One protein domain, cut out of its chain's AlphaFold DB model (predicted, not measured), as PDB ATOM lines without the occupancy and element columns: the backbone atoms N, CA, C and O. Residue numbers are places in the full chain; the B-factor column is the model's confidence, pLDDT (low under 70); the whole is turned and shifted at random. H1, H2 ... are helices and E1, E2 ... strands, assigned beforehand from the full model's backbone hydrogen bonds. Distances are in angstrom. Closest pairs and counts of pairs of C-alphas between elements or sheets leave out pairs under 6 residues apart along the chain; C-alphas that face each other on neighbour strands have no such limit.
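What this domain is: This is residues 173 to 186, 201 to 213, 306 to 343 and 420 to 440 of the 886 residues of an uncharacterized protein of marine sediment metagenome (UniProt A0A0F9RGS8). With little regular structure, two small three-stranded antiparallel sheets, E1-E6-E3 and E2-E5-E4, meet at E3, near E5; H1 sits over the first, and tail 425 to 440 runs outside. The printed part has 86 residues, of which the named elements, in the order H1 E1 E2 E3 E4 E5 E6, hold only 33, under half; the class is mostly strand, with 29 of those 33 in strands. They are compact, radius of gyration of the C-alphas 12.4 A, spanning 35 by 27 by 24 A.

How they stand to each other: E6, residues 420 to 424, neighbours E1, 180 to 184 (N 182 to O 422, 2.8 A), and E3, 309 to 313 (N 312 to O 421, 2.8 A). E5, 334 to 339, neighbours E2, 202 to 205 (N 204 to O 337, 2.8 A), and forms a hairpin with E4, 323 to 326 (N 324 to O 336, 2.8 A). H1, 174 to 177, is on the first sheet, height 9.1 A, only just over E6 with 3 C-alphas; it has 1 O i to N i+3 pair within range.

Where its parts are: E5 is 15.5 A long. C-alpha 174 is at (198.211, 134.513, 249.171), C-alpha 424 at (194.756, 123.650, 252.301).

The domain as a whole: C-alpha gaps across the cuts are 15.1 A (186 to 201), 8.5 A (213 to 306) and 17.6 A (343 to 420). Of the links printed whole, none is long. Residues under pLDDT 70 include 427 to 440.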
ATOM      1  N   SER A 173     197.303 138.607 251.586       50.25
ATOM      2  CA  SER A 173     198.364 137.618 251.462       50.25
ATOM      3  C   SER A 173     197.820 136.427 250.663       50.25
ATOM      4  O   SER A 173     196.638 136.100 250.793       50.25
ATOM      5  N   PRO A 174     198.633 135.748 249.836       54.69
ATOM      6  CA  PRO A 174     198.211 134.513 249.171       54.69
ATOM      7  C   PRO A 174     197.597 133.485 250.141       54.69
ATOM      8  O   PRO A 174     196.660 132.780 249.779       54.69
ATOM      9  N   LEU A 175     198.051 133.486 251.403       58.88
ATOM     10  CA  LEU A 175     197.533 132.672 252.508       58.88
ATOM     11  C   LEU A 175     196.057 132.943 252.855       58.88
ATOM     12  O   LEU A 175     195.379 132.028 253.300       58.88
ATOM     13  N   GLU A 176     195.528 134.150 252.635       63.19
ATOM     14  CA  GLU A 176     194.130 134.491 252.964       63.19
ATOM     15  C   GLU A 176     193.096 133.842 252.036       63.19
ATOM     16  O   GLU A 176     191.903 133.879 252.328       63.19
ATOM     17  N   SER A 177     193.533 133.250 250.919       67.94
ATOM     18  CA  SER A 177     192.650 132.456 250.051       67.94
ATOM     19  C   SER A 177     192.474 131.015 250.550       67.94
ATOM     20  O   SER A 177     191.648 130.285 250.008       67.94
ATOM     21  N   TRP A 178     193.224 130.620 251.585       75.31
ATOM     22  CA  TRP A 178     193.211 129.288 252.177       75.31
ATOM     23  C   TRP A 178     192.519 129.319 253.537       75.31
ATOM     24  O   TRP A 178     192.826 130.157 254.385       75.31
ATOM     25  N   ALA A 179     191.592 128.394 253.767       75.38
ATOM     26  CA  ALA A 179     190.841 128.365 255.018       75.38
ATOM     27  C   ALA A 179     191.622 127.708 256.169       75.38
ATOM     28  O   ALA A 179     191.344 127.989 257.337       75.38
ATOM     29  N   LEU A 180     192.609 126.853 255.868       81.69
ATOM     30  CA  LEU A 180     193.417 126.163 256.870       81.69
ATOM     31  C   LEU A 180     194.907 126.232 256.538       81.69
ATOM     32  O   LEU A 180     195.322 126.105 255.390       81.69
ATOM     33  N   THR A 181     195.725 126.396 257.580       83.56
ATOM     34  CA  THR A 181     197.187 126.383 257.469       83.56
ATOM     35  C   THR A 181     197.804 125.529 258.566       83.56
ATOM     36  O   THR A 181     197.426 125.647 259.737       83.56
ATOM     37  N   ARG A 182     198.803 124.726 258.212       83.81
ATOM     38  CA  ARG A 182     199.663 123.974 259.125       83.81
ATOM     39  C   ARG A 182     201.093 124.476 258.982       83.81
ATOM     40  O   ARG A 182     201.614 124.574 257.881       83.81
ATOM     41  N   GLU A 183     201.737 124.788 260.095       83.31
ATOM     42  CA  GLU A 183     203.129 125.236 260.096       83.31
ATOM     43  C   GLU A 183     204.071 124.057 260.338       83.31
ATOM     44  O   GLU A 183     203.780 123.182 261.158       83.31
ATOM     45  N   ILE A 184     205.188 124.031 259.612       83.25
ATOM     46  CA  ILE A 184     206.210 122.993 259.717       83.25
ATOM     47  C   ILE A 184     207.454 123.599 260.347       83.25
ATOM     48  O   ILE A 184     207.963 124.637 259.921       83.25
ATOM     49  N   THR A 185     207.941 122.928 261.386       79.06
ATOM     50  CA  THR A 185     209.209 123.276 262.018       79.06
ATOM     51  C   THR A 185     210.337 122.612 261.242       79.06
ATOM     52  O   THR A 185     210.454 121.391 261.242       79.06
ATOM     53  N   TYR A 186     211.167 123.425 260.597       84.62
ATOM     54  CA  TYR A 186     212.304 122.972 259.807       84.62
ATOM     55  C   TYR A 186     213.594 123.630 260.296       84.62
ATOM     56  O   TYR A 186     213.619 124.828 260.589       84.62
ATOM     57  N   SER A 201     219.089 121.913 244.820       56.75
ATOM     58  CA  SER A 201     218.183 121.723 245.968       56.75
ATOM     59  C   SER A 201     217.950 120.235 246.254       56.75
ATOM     60  O   SER A 201     218.032 119.408 245.350       56.75
ATOM     61  N   TRP A 202     217.676 119.879 247.512       61.12
ATOM     62  CA  TRP A 202     217.297 118.510 247.889       61.12
ATOM     63  C   TRP A 202     215.786 118.384 247.995       61.12
ATOM     64  O   TRP A 202     215.112 119.322 248.418       61.12
ATOM     65  N   LEU A 203     215.275 117.204 247.658       70.56
ATOM     66  CA  LEU A 203     213.877 116.870 247.858       70.56
ATOM     67  C   LEU A 203     213.654 116.501 249.332       70.56
ATOM     68  O   LEU A 203     214.208 115.522 249.831       70.56
ATOM     69  N   LEU A 204     212.889 117.324 250.039       71.88
ATOM     70  CA  LEU A 204     212.650 117.232 251.473       71.88
ATOM     71  C   LEU A 204     211.230 116.742 251.739       71.88
ATOM     72  O   LEU A 204     210.282 117.411 251.336       71.88
ATOM     73  N   GLU A 205     211.091 115.640 252.477       79.44
ATOM     74  CA  GLU A 205     209.803 115.212 253.029       79.44
ATOM     75  C   GLU A 205     209.383 116.150 254.164       79.44
ATOM     76  O   GLU A 205     210.100 116.340 255.148       79.44
ATOM     77  N   LEU A 206     208.215 116.761 254.020       74.00
ATOM     78  CA  LEU A 206     207.666 117.745 254.947       74.00
ATOM     79  C   LEU A 206     206.817 117.113 256.051       74.00
ATOM     80  O   LEU A 206     206.652 117.686 257.130       74.00
ATOM     81  N   THR A 207     206.260 115.941 255.782       70.50
ATOM     82  CA  THR A 207     205.361 115.225 256.679       70.50
ATOM     83  C   THR A 207     205.905 113.817 256.846       70.50
ATOM     84  O   THR A 207     205.587 112.975 256.028       70.50
ATOM     85  N   ASP A 208     206.729 113.598 257.878       63.06
ATOM     86  CA  ASP A 208     207.393 112.329 258.259       63.06
ATOM     87  C   ASP A 208     206.381 111.180 258.480       63.06
ATOM     88  O   ASP A 208     206.037 110.840 259.612       63.06
ATOM     89  N   GLY A 209     205.766 110.696 257.397       58.53
ATOM     90  CA  GLY A 209     204.698 109.691 257.357       58.53
ATOM     91  C   GLY A 209     203.443 109.955 258.204       58.53
ATOM     92  O   GLY A 209     202.598 109.074 258.310       58.53
ATOM     93  N   GLY A 210     203.300 111.117 258.849       68.00
ATOM     94  CA  GLY A 210     202.324 111.332 259.929       68.00
ATOM     95  C   GLY A 210     201.185 112.310 259.634       68.00
ATOM     96  O   GLY A 210     200.525 112.761 260.575       68.00
ATOM     97  N   TRP A 211     200.981 112.734 258.381       83.62
ATOM     98  CA  TRP A 211     199.836 113.586 258.048       83.62
ATOM     99  C   TRP A 211     198.642 112.748 257.596       83.62
ATOM    100  O   TRP A 211     198.596 112.274 256.470       83.62
ATOM    101  N   ASP A 212     197.676 112.589 258.495       88.44
ATOM    102  CA  ASP A 212     196.417 111.900 258.224       88.44
ATOM    103  C   ASP A 212     195.493 112.802 257.393       88.44
ATOM    104  O   ASP A 212     194.791 113.660 257.937       88.44
ATOM    105  N   THR A 213     195.564 112.677 256.064       88.38
ATOM    106  CA  THR A 213     194.672 113.428 255.171       88.38
ATOM    107  C   THR A 213     193.321 112.754 255.007       88.38
ATOM    108  O   THR A 213     192.348 113.464 254.767       88.38
ATOM    109  N   GLY A 306     194.251 115.868 246.846       86.38
ATOM    110  CA  GLY A 306     195.190 116.822 247.431       86.38
ATOM    111  C   GLY A 306     195.519 118.004 246.519       86.38
ATOM    112  O   GLY A 306     196.474 118.731 246.795       86.38
ATOM    113  N   ASP A 307     194.738 118.233 245.456       83.38
ATOM    114  CA  ASP A 307     194.946 119.340 244.509       83.38
ATOM    115  C   ASP A 307     194.864 120.736 245.162       83.38
ATOM    116  O   ASP A 307     195.352 121.747 244.630       83.38
ATOM    117  N   ASP A 308     194.213 120.806 246.320       84.19
ATOM    118  CA  ASP A 308     194.109 121.973 247.180       84.19
ATOM    119  C   ASP A 308     195.118 121.921 248.336       84.19
ATOM    120  O   ASP A 308     194.830 122.389 249.430       84.19
ATOM    121  N   ILE A 309     196.312 121.379 248.107       87.25
ATOM    122  CA  ILE A 309     197.461 121.547 248.998       87.25
ATOM    123  C   ILE A 309     198.435 122.524 248.341       87.25
ATOM    124  O   ILE A 309     198.883 122.321 247.213       87.25
ATOM    125  N   ALA A 310     198.799 123.577 249.064       88.56
ATOM    126  CA  ALA A 310     199.880 124.479 248.694       88.56
ATOM    127  C   ALA A 310     200.959 124.501 249.769       88.56
ATOM    128  O   ALA A 310     200.683 124.413 250.968       88.56
ATOM    129  N   VAL A 311     202.205 124.657 249.329       88.75
ATOM    130  CA  VAL A 311     203.357 124.826 250.210       88.75
ATOM    131  C   VAL A 311     203.852 126.253 250.076       88.75
ATOM    132  O   VAL A 311     204.039 126.748 248.971       88.75
ATOM    133  N   PHE A 312     204.089 126.913 251.201       89.25
ATOM    134  CA  PHE A 312     204.675 128.242 251.272       89.25
ATOM    135  C   PHE A 312     206.022 128.161 251.973       89.25
ATOM    136  O   PHE A 312     206.109 127.605 253.069       89.25
ATOM    137  N   ILE A 313     207.047 128.761 251.375       88.19
ATOM    138  CA  ILE A 313     208.365 128.963 251.978       88.19
ATOM    139  C   ILE A 313     208.550 130.467 252.155       88.19
ATOM    140  O   ILE A 313     208.468 131.231 251.198       88.19
ATOM    141  N   ASP A 314     208.738 130.907 253.397       85.56
ATOM    142  CA  ASP A 314     208.926 132.317 253.760       85.56
ATOM    143  C   ASP A 314     207.804 133.241 253.250       85.56
ATOM    144  O   ASP A 314     208.009 134.416 252.952       85.56
ATOM    145  N   GLY A 315     206.581 132.702 253.185       84.00
ATOM    146  CA  GLY A 315     205.387 133.405 252.708       84.00
ATOM    147  C   GLY A 315     205.218 133.427 251.186       84.00
ATOM    148  O   GLY A 315     204.241 134.001 250.707       84.00
ATOM    149  N   VAL A 316     206.121 132.795 250.434       85.75
ATOM    150  CA  VAL A 316     206.040 132.636 248.976       85.75
ATOM    151  C   VAL A 316     205.532 131.235 248.649       85.75
ATOM    152  O   VAL A 316     206.063 130.257 249.168       85.75
ATOM    153  N   GLU A 317     204.501 131.132 247.808       87.06
ATOM    154  CA  GLU A 317     203.990 129.839 247.334       87.06
ATOM    155  C   GLU A 317     205.051 129.150 246.468       87.06
ATOM    156  O   GLU A 317     205.593 129.750 245.537       87.06
ATOM    157  N   VAL A 318     205.366 127.901 246.796       85.62
ATOM    158  CA  VAL A 318     206.213 127.036 245.978       85.62
ATOM    159  C   VAL A 318     205.438 126.685 244.721       85.62
ATOM    160  O   VAL A 318     204.259 126.338 244.799       85.62
ATOM    161  N   ASP A 319     206.097 126.761 243.564       84.06
ATOM    162  CA  ASP A 319     205.462 126.338 242.321       84.06
ATOM    163  C   ASP A 319     204.961 124.897 242.461       84.06
ATOM    164  O   ASP A 319     205.669 124.015 242.951       84.06
ATOM    165  N   ARG A 320     203.729 124.664 242.017       76.31
ATOM    166  CA  ARG A 320     203.063 123.366 242.102       76.31
ATOM    167  C   ARG A 320     203.853 122.242 241.433       76.31
ATOM    168  O   ARG A 320     203.768 121.112 241.897       76.31
ATOM    169  N   SER A 321     204.652 122.521 240.399       76.44
ATOM    170  CA  SER A 321     205.527 121.507 239.794       76.44
ATOM    171  C   SER A 321     206.690 121.082 240.697       76.44
ATOM    172  O   SER A 321     207.307 120.055 240.442       76.44
ATOM    173  N   GLY A 322     207.015 121.882 241.716       78.12
ATOM    174  CA  GLY A 322     208.037 121.600 242.725       78.12
ATOM    175  C   GLY A 322     207.494 120.967 244.009       78.12
ATOM    176  O   GLY A 322     208.268 120.779 244.948       78.12
ATOM    177  N   VAL A 323     206.190 120.661 244.067       82.94
ATOM    178  CA  VAL A 323     205.538 119.975 245.189       82.94
ATOM    179  C   VAL A 323     205.104 118.585 244.738       82.94
ATOM    180  O   VAL A 323     204.324 118.432 243.800       82.94
ATOM    181  N   TYR A 324     205.582 117.564 245.437       83.50
ATOM    182  CA  TYR A 324     205.251 116.170 245.175       83.50
ATOM    183  C   TYR A 324     204.374 115.644 246.304       83.50
ATOM    184  O   TYR A 324     204.686 115.844 247.475       83.50
ATOM    185  N   LEU A 325     203.282 114.972 245.956       84.44
ATOM    186  CA  LEU A 325     202.318 114.419 246.902       84.44
ATOM    187  C   LEU A 325     202.256 112.900 246.720       84.44
ATOM    188  O   LEU A 325     202.185 112.413 245.592       84.44
ATOM    189  N   SER A 326     202.270 112.146 247.816       84.69
ATOM    190  CA  SER A 326     202.038 110.698 247.819       84.69
ATOM    191  C   SER A 326     201.213 110.307 249.029       84.69
ATOM    192  O   SER A 326     201.270 110.954 250.077       84.69
ATOM    193  N   GLY A 327     200.447 109.229 248.879       82.62
ATOM    194  CA  GLY A 327     199.585 108.748 249.947       82.62
ATOM    195  C   GLY A 327     198.567 109.806 250.364       82.62
ATOM    196  O   GLY A 327     198.405 110.056 251.553       82.62
ATOM    197  N   ILE A 328     197.920 110.476 249.412       87.06
ATOM    198  CA  ILE A 328     196.752 111.308 249.717       87.06
ATOM    199  C   ILE A 328     195.557 110.394 250.011       87.06
ATOM    200  O   ILE A 328     195.476 109.296 249.461       87.06
ATOM    201  N   ASP A 329     194.657 110.850 250.885       87.50
ATOM    202  CA  ASP A 329     193.463 110.119 251.319       87.50
ATOM    203  C   ASP A 329     193.786 108.824 252.078       87.50
ATOM    204  O   ASP A 329     193.083 107.821 251.988       87.50
ATOM    205  N   ILE A 330     194.889 108.856 252.831       86.56
ATOM    206  CA  ILE A 330     195.282 107.826 253.796       86.56
ATOM    207  C   ILE A 330     195.852 108.484 255.062       86.56
ATOM    208  O   ILE A 330     196.178 109.674 255.083       86.56
ATOM    209  N   ALA A 331     196.039 107.685 256.112       86.06
ATOM    210  CA  ALA A 331     196.584 108.133 257.396       86.06
ATOM    211  C   ALA A 331     198.044 108.647 257.351       86.06
ATOM    212  O   ALA A 331     198.510 109.254 258.315       86.06
ATOM    213  N   THR A 332     198.784 108.380 256.269       85.06
ATOM    214  CA  THR A 332     200.232 108.629 256.172       85.06
ATOM    215  C   THR A 332     200.611 109.377 254.894       85.06
ATOM    216  O   THR A 332     201.382 108.881 254.072       85.06
ATOM    217  N   THR A 333     200.053 110.570 254.696       83.81
ATOM    218  CA  THR A 333     200.408 111.424 253.561       83.81
ATOM    219  C   THR A 333     201.819 111.965 253.672       83.81
ATOM    220  O   THR A 333     202.254 112.436 254.729       83.81
ATOM    221  N   GLN A 334     202.497 111.958 252.531       83.62
ATOM    222  CA  GLN A 334     203.831 112.491 252.352       83.62
ATOM    223  C   GLN A 334     203.798 113.626 251.326       83.62
ATOM    224  O   GLN A 334     203.210 113.507 250.248       83.62
ATOM    225  N   ILE A 335     204.428 114.742 251.684       83.25
ATOM    226  CA  ILE A 335     204.637 115.890 250.803       83.25
ATOM    227  C   ILE A 335     206.133 116.090 250.676       83.25
ATOM    228  O   ILE A 335     206.812 116.177 251.699       83.25
ATOM    229  N   TRP A 336     206.632 116.253 249.458       85.38
ATOM    230  CA  TRP A 336     208.014 116.635 249.234       85.38
ATOM    231  C   TRP A 336     208.136 117.930 248.459       85.38
ATOM    232  O   TRP A 336     207.351 118.197 247.552       85.38
ATOM    233  N   ILE A 337     209.159 118.707 248.796       83.56
ATOM    234  CA  ILE A 337     209.535 119.906 248.052       83.56
ATOM    235  C   ILE A 337     211.027 119.938 247.802       83.56
ATOM    236  O   ILE A 337     211.810 119.448 248.611       83.56
ATOM    237  N   GLU A 338     211.431 120.571 246.712       82.19
ATOM    238  CA  GLU A 338     212.826 120.942 246.543       82.19
ATOM    239  C   GLU A 338     213.148 122.189 247.371       82.19
ATOM    240  O   GLU A 338     212.559 123.252 247.176       82.19
ATOM    241  N   LEU A 339     214.099 122.060 248.295       79.88
ATOM    242  CA  LEU A 339     214.560 123.162 249.130       79.88
ATOM    243  C   LEU A 339     216.080 123.300 249.039       79.88
ATOM    244  O   LEU A 339     216.827 122.320 249.116       79.88
ATOM    245  N   LYS A 340     216.530 124.544 248.884       80.50
ATOM    246  CA  LYS A 340     217.933 124.931 248.989       80.50
ATOM    247  C   LYS A 340     218.129 125.695 250.287       80.50
ATOM    248  O   LYS A 340     217.425 126.667 250.527       80.50
ATOM    249  N   ASP A 341     219.122 125.293 251.064       77.81
ATOM    250  CA  ASP A 341     219.451 125.910 252.348       77.81
ATOM    251  C   ASP A 341     220.973 126.022 252.521       77.81
ATOM    252  O   ASP A 341     221.764 125.321 251.881       77.81
ATOM    253  N   SER A 342     221.387 126.952 253.368       78.56
ATOM    254  CA  SER A 342     222.774 127.135 253.789       78.56
ATOM    255  C   SER A 342     223.201 126.036 254.770       78.56
ATOM    256  O   SER A 342     222.349 125.335 255.315       78.56
ATOM    257  N   PRO A 343     224.513 125.878 255.034       76.94
ATOM    258  CA  PRO A 343     224.994 125.058 256.139       76.94
ATOM    259  C   PRO A 343     224.261 125.328 257.446       76.94
ATOM    260  O   PRO A 343     223.888 126.467 257.744       76.94
ATOM    261  N   ILE A 420     208.196 127.253 256.747       86.94
ATOM    262  CA  ILE A 420     207.421 126.384 255.857       86.94
ATOM    263  C   ILE A 420     205.984 126.277 256.372       86.94
ATOM    264  O   ILE A 420     205.750 125.976 257.546       86.94
ATOM    265  N   GLN A 421     205.009 126.534 255.503       88.50
ATOM    266  CA  GLN A 421     203.586 126.413 255.813       88.50
ATOM    267  C   GLN A 421     202.897 125.584 254.734       88.50
ATOM    268  O   GLN A 421     203.067 125.840 253.550       88.50
ATOM    269  N   LEU A 422     202.090 124.616 255.150       88.88
ATOM    270  CA  LEU A 422     201.115 123.961 254.292       88.88
ATOM    271  C   LEU A 422     199.811 124.735 254.404       88.88
ATOM    272  O   LEU A 422     199.347 124.982 255.519       88.88
ATOM    273  N   ALA A 423     199.212 125.105 253.287       87.56
ATOM    274  CA  ALA A 423     197.862 125.639 253.251       87.56
ATOM    275  C   ALA A 423     196.968 124.679 252.474       87.56
ATOM    276  O   ALA A 423     197.414 124.058 251.513       87.56
ATOM    277  N   TYR A 424     195.733 124.522 252.935       87.50
ATOM    278  CA  TYR A 424     194.756 123.650 252.301       87.50
ATOM    279  C   TYR A 424     193.340 124.172 252.523       87.50
ATOM    280  O   TYR A 424     193.146 125.196 253.193       87.50
ATOM    281  N   TYR A 425     192.362 123.482 251.941       81.44
ATOM    282  CA  TYR A 425     190.958 123.865 251.964       81.44
ATOM    283  C   TYR A 425     190.667 125.097 251.095       81.44
ATOM    284  O   TYR A 425     190.156 126.117 251.568       81.44
ATOM    285  N   TRP A 426     191.008 125.004 249.804       76.00
ATOM    286  CA  TRP A 426     190.652 126.009 248.795       76.00
ATOM    287  C   TRP A 426     189.838 125.385 247.660       76.00
ATOM    288  O   TRP A 426     190.367 124.743 246.756       76.00
ATOM    289  N   SER A 427     188.529 125.638 247.663       58.03
ATOM    290  CA  SER A 427     187.587 125.104 246.667       58.03
ATOM    291  C   SER A 427     187.807 125.623 245.237       58.03
ATOM    292  O   SER A 427     187.236 125.079 244.293       58.03
ATOM    293  N   GLY A 428     188.621 126.671 245.061       62.66
ATOM    294  CA  GLY A 428     188.985 127.250 243.765       62.66
ATOM    295  C   GLY A 428     190.321 126.767 243.196       62.66
ATOM    296  O   GLY A 428     190.756 127.308 242.177       62.66
ATOM    297  N   ALA A 429     190.984 125.799 243.838       57.41
ATOM    298  CA  ALA A 429     192.299 125.323 243.426       57.41
ATOM    299  C   ALA A 429     192.289 124.778 241.974       57.41
ATOM    300  O   ALA A 429     191.455 123.933 241.632       57.41
ATOM    301  N   PRO A 430     193.193 125.247 241.088       57.78
ATOM    302  CA  PRO A 430     193.320 124.702 239.736       57.78
ATOM    303  C   PRO A 430     193.764 123.228 239.769       57.78
ATOM    304  O   PRO A 430     194.300 122.759 240.768       57.78
ATOM    305  N   VAL A 431     193.545 122.486 238.678       52.47
ATOM    306  CA  VAL A 431     193.957 121.069 238.570       52.47
ATOM    307  C   VAL A 431     195.481 120.961 238.654       52.47
ATOM    308  O   VAL A 431     196.153 121.639 237.870       52.47
ATOM    309  N   LEU A 432     196.044 120.105 239.517       52.44
ATOM    310  CA  LEU A 432     197.445 119.712 239.342       52.44
ATOM    311  C   LEU A 432     197.528 118.712 238.191       52.44
ATOM    312  O   LEU A 432     196.918 117.647 238.189       52.44
ATOM    313  N   THR A 433     198.321 119.047 237.177       48.25
ATOM    314  CA  THR A 433     198.833 118.010 236.279       48.25
ATOM    315  C   THR A 433     199.990 117.390 237.041       48.25
ATOM    316  O   THR A 433     201.024 118.039 237.167       48.25
ATOM    317  N   ALA A 434     199.779 116.213 237.638       45.91
ATOM    318  CA  ALA A 434     200.804 115.546 238.434       45.91
ATOM    319  C   ALA A 434     202.140 115.564 237.668       45.91
ATOM    320  O   ALA A 434     202.185 115.061 236.537       45.91
ATOM    321  N   PRO A 435     203.214 116.169 238.211       45.81
ATOM    322  CA  PRO A 435     204.519 116.031 237.596       45.81
ATOM    323  C   PRO A 435     204.859 114.536 237.561       45.81
ATOM    324  O   PRO A 435     204.856 113.858 238.583       45.81
ATOM    325  N   LEU A 436     205.133 114.012 236.362       41.03
ATOM    326  CA  LEU A 436     205.473 112.601 236.099       41.03
ATOM    327  C   LEU A 436     206.787 112.141 236.758       41.03
ATOM    328  O   LEU A 436     207.183 110.988 236.601       41.03
ATOM    329  N   ASN A 437     207.467 113.026 237.482       40.41
ATOM    330  CA  ASN A 437     208.741 112.745 238.113       40.41
ATOM    331  C   ASN A 437     208.487 112.387 239.576       40.41
ATOM    332  O   ASN A 437     208.390 113.255 240.432       40.41
ATOM    333  N   THR A 438     208.366 111.100 239.879       42.56
ATOM    334  CA  THR A 438     208.537 110.631 241.258       42.56
ATOM    335  C   THR A 438     209.956 110.955 241.741       42.56
ATOM    336  O   THR A 438     210.875 110.995 240.914       42.56
ATOM    337  N   PRO A 439     210.179 111.138 243.055       38.78
ATOM    338  CA  PRO A 439     211.522 111.215 243.617       38.78
ATOM    339  C   PRO A 439     212.403 110.086 243.075       38.78
ATOM    340  O   PRO A 439     212.024 108.920 243.140       38.78
ATOM    341  N   ILE A 440     213.593 110.412 242.560       38.62
ATOM    342  CA  ILE A 440     214.596 109.404 242.163       38.62
ATOM    343  C   ILE A 440     215.045 108.574 243.385       38.62
ATOM    344  O   ILE A 440     215.559 107.466 243.236       38.62
TER     345      ILE A 440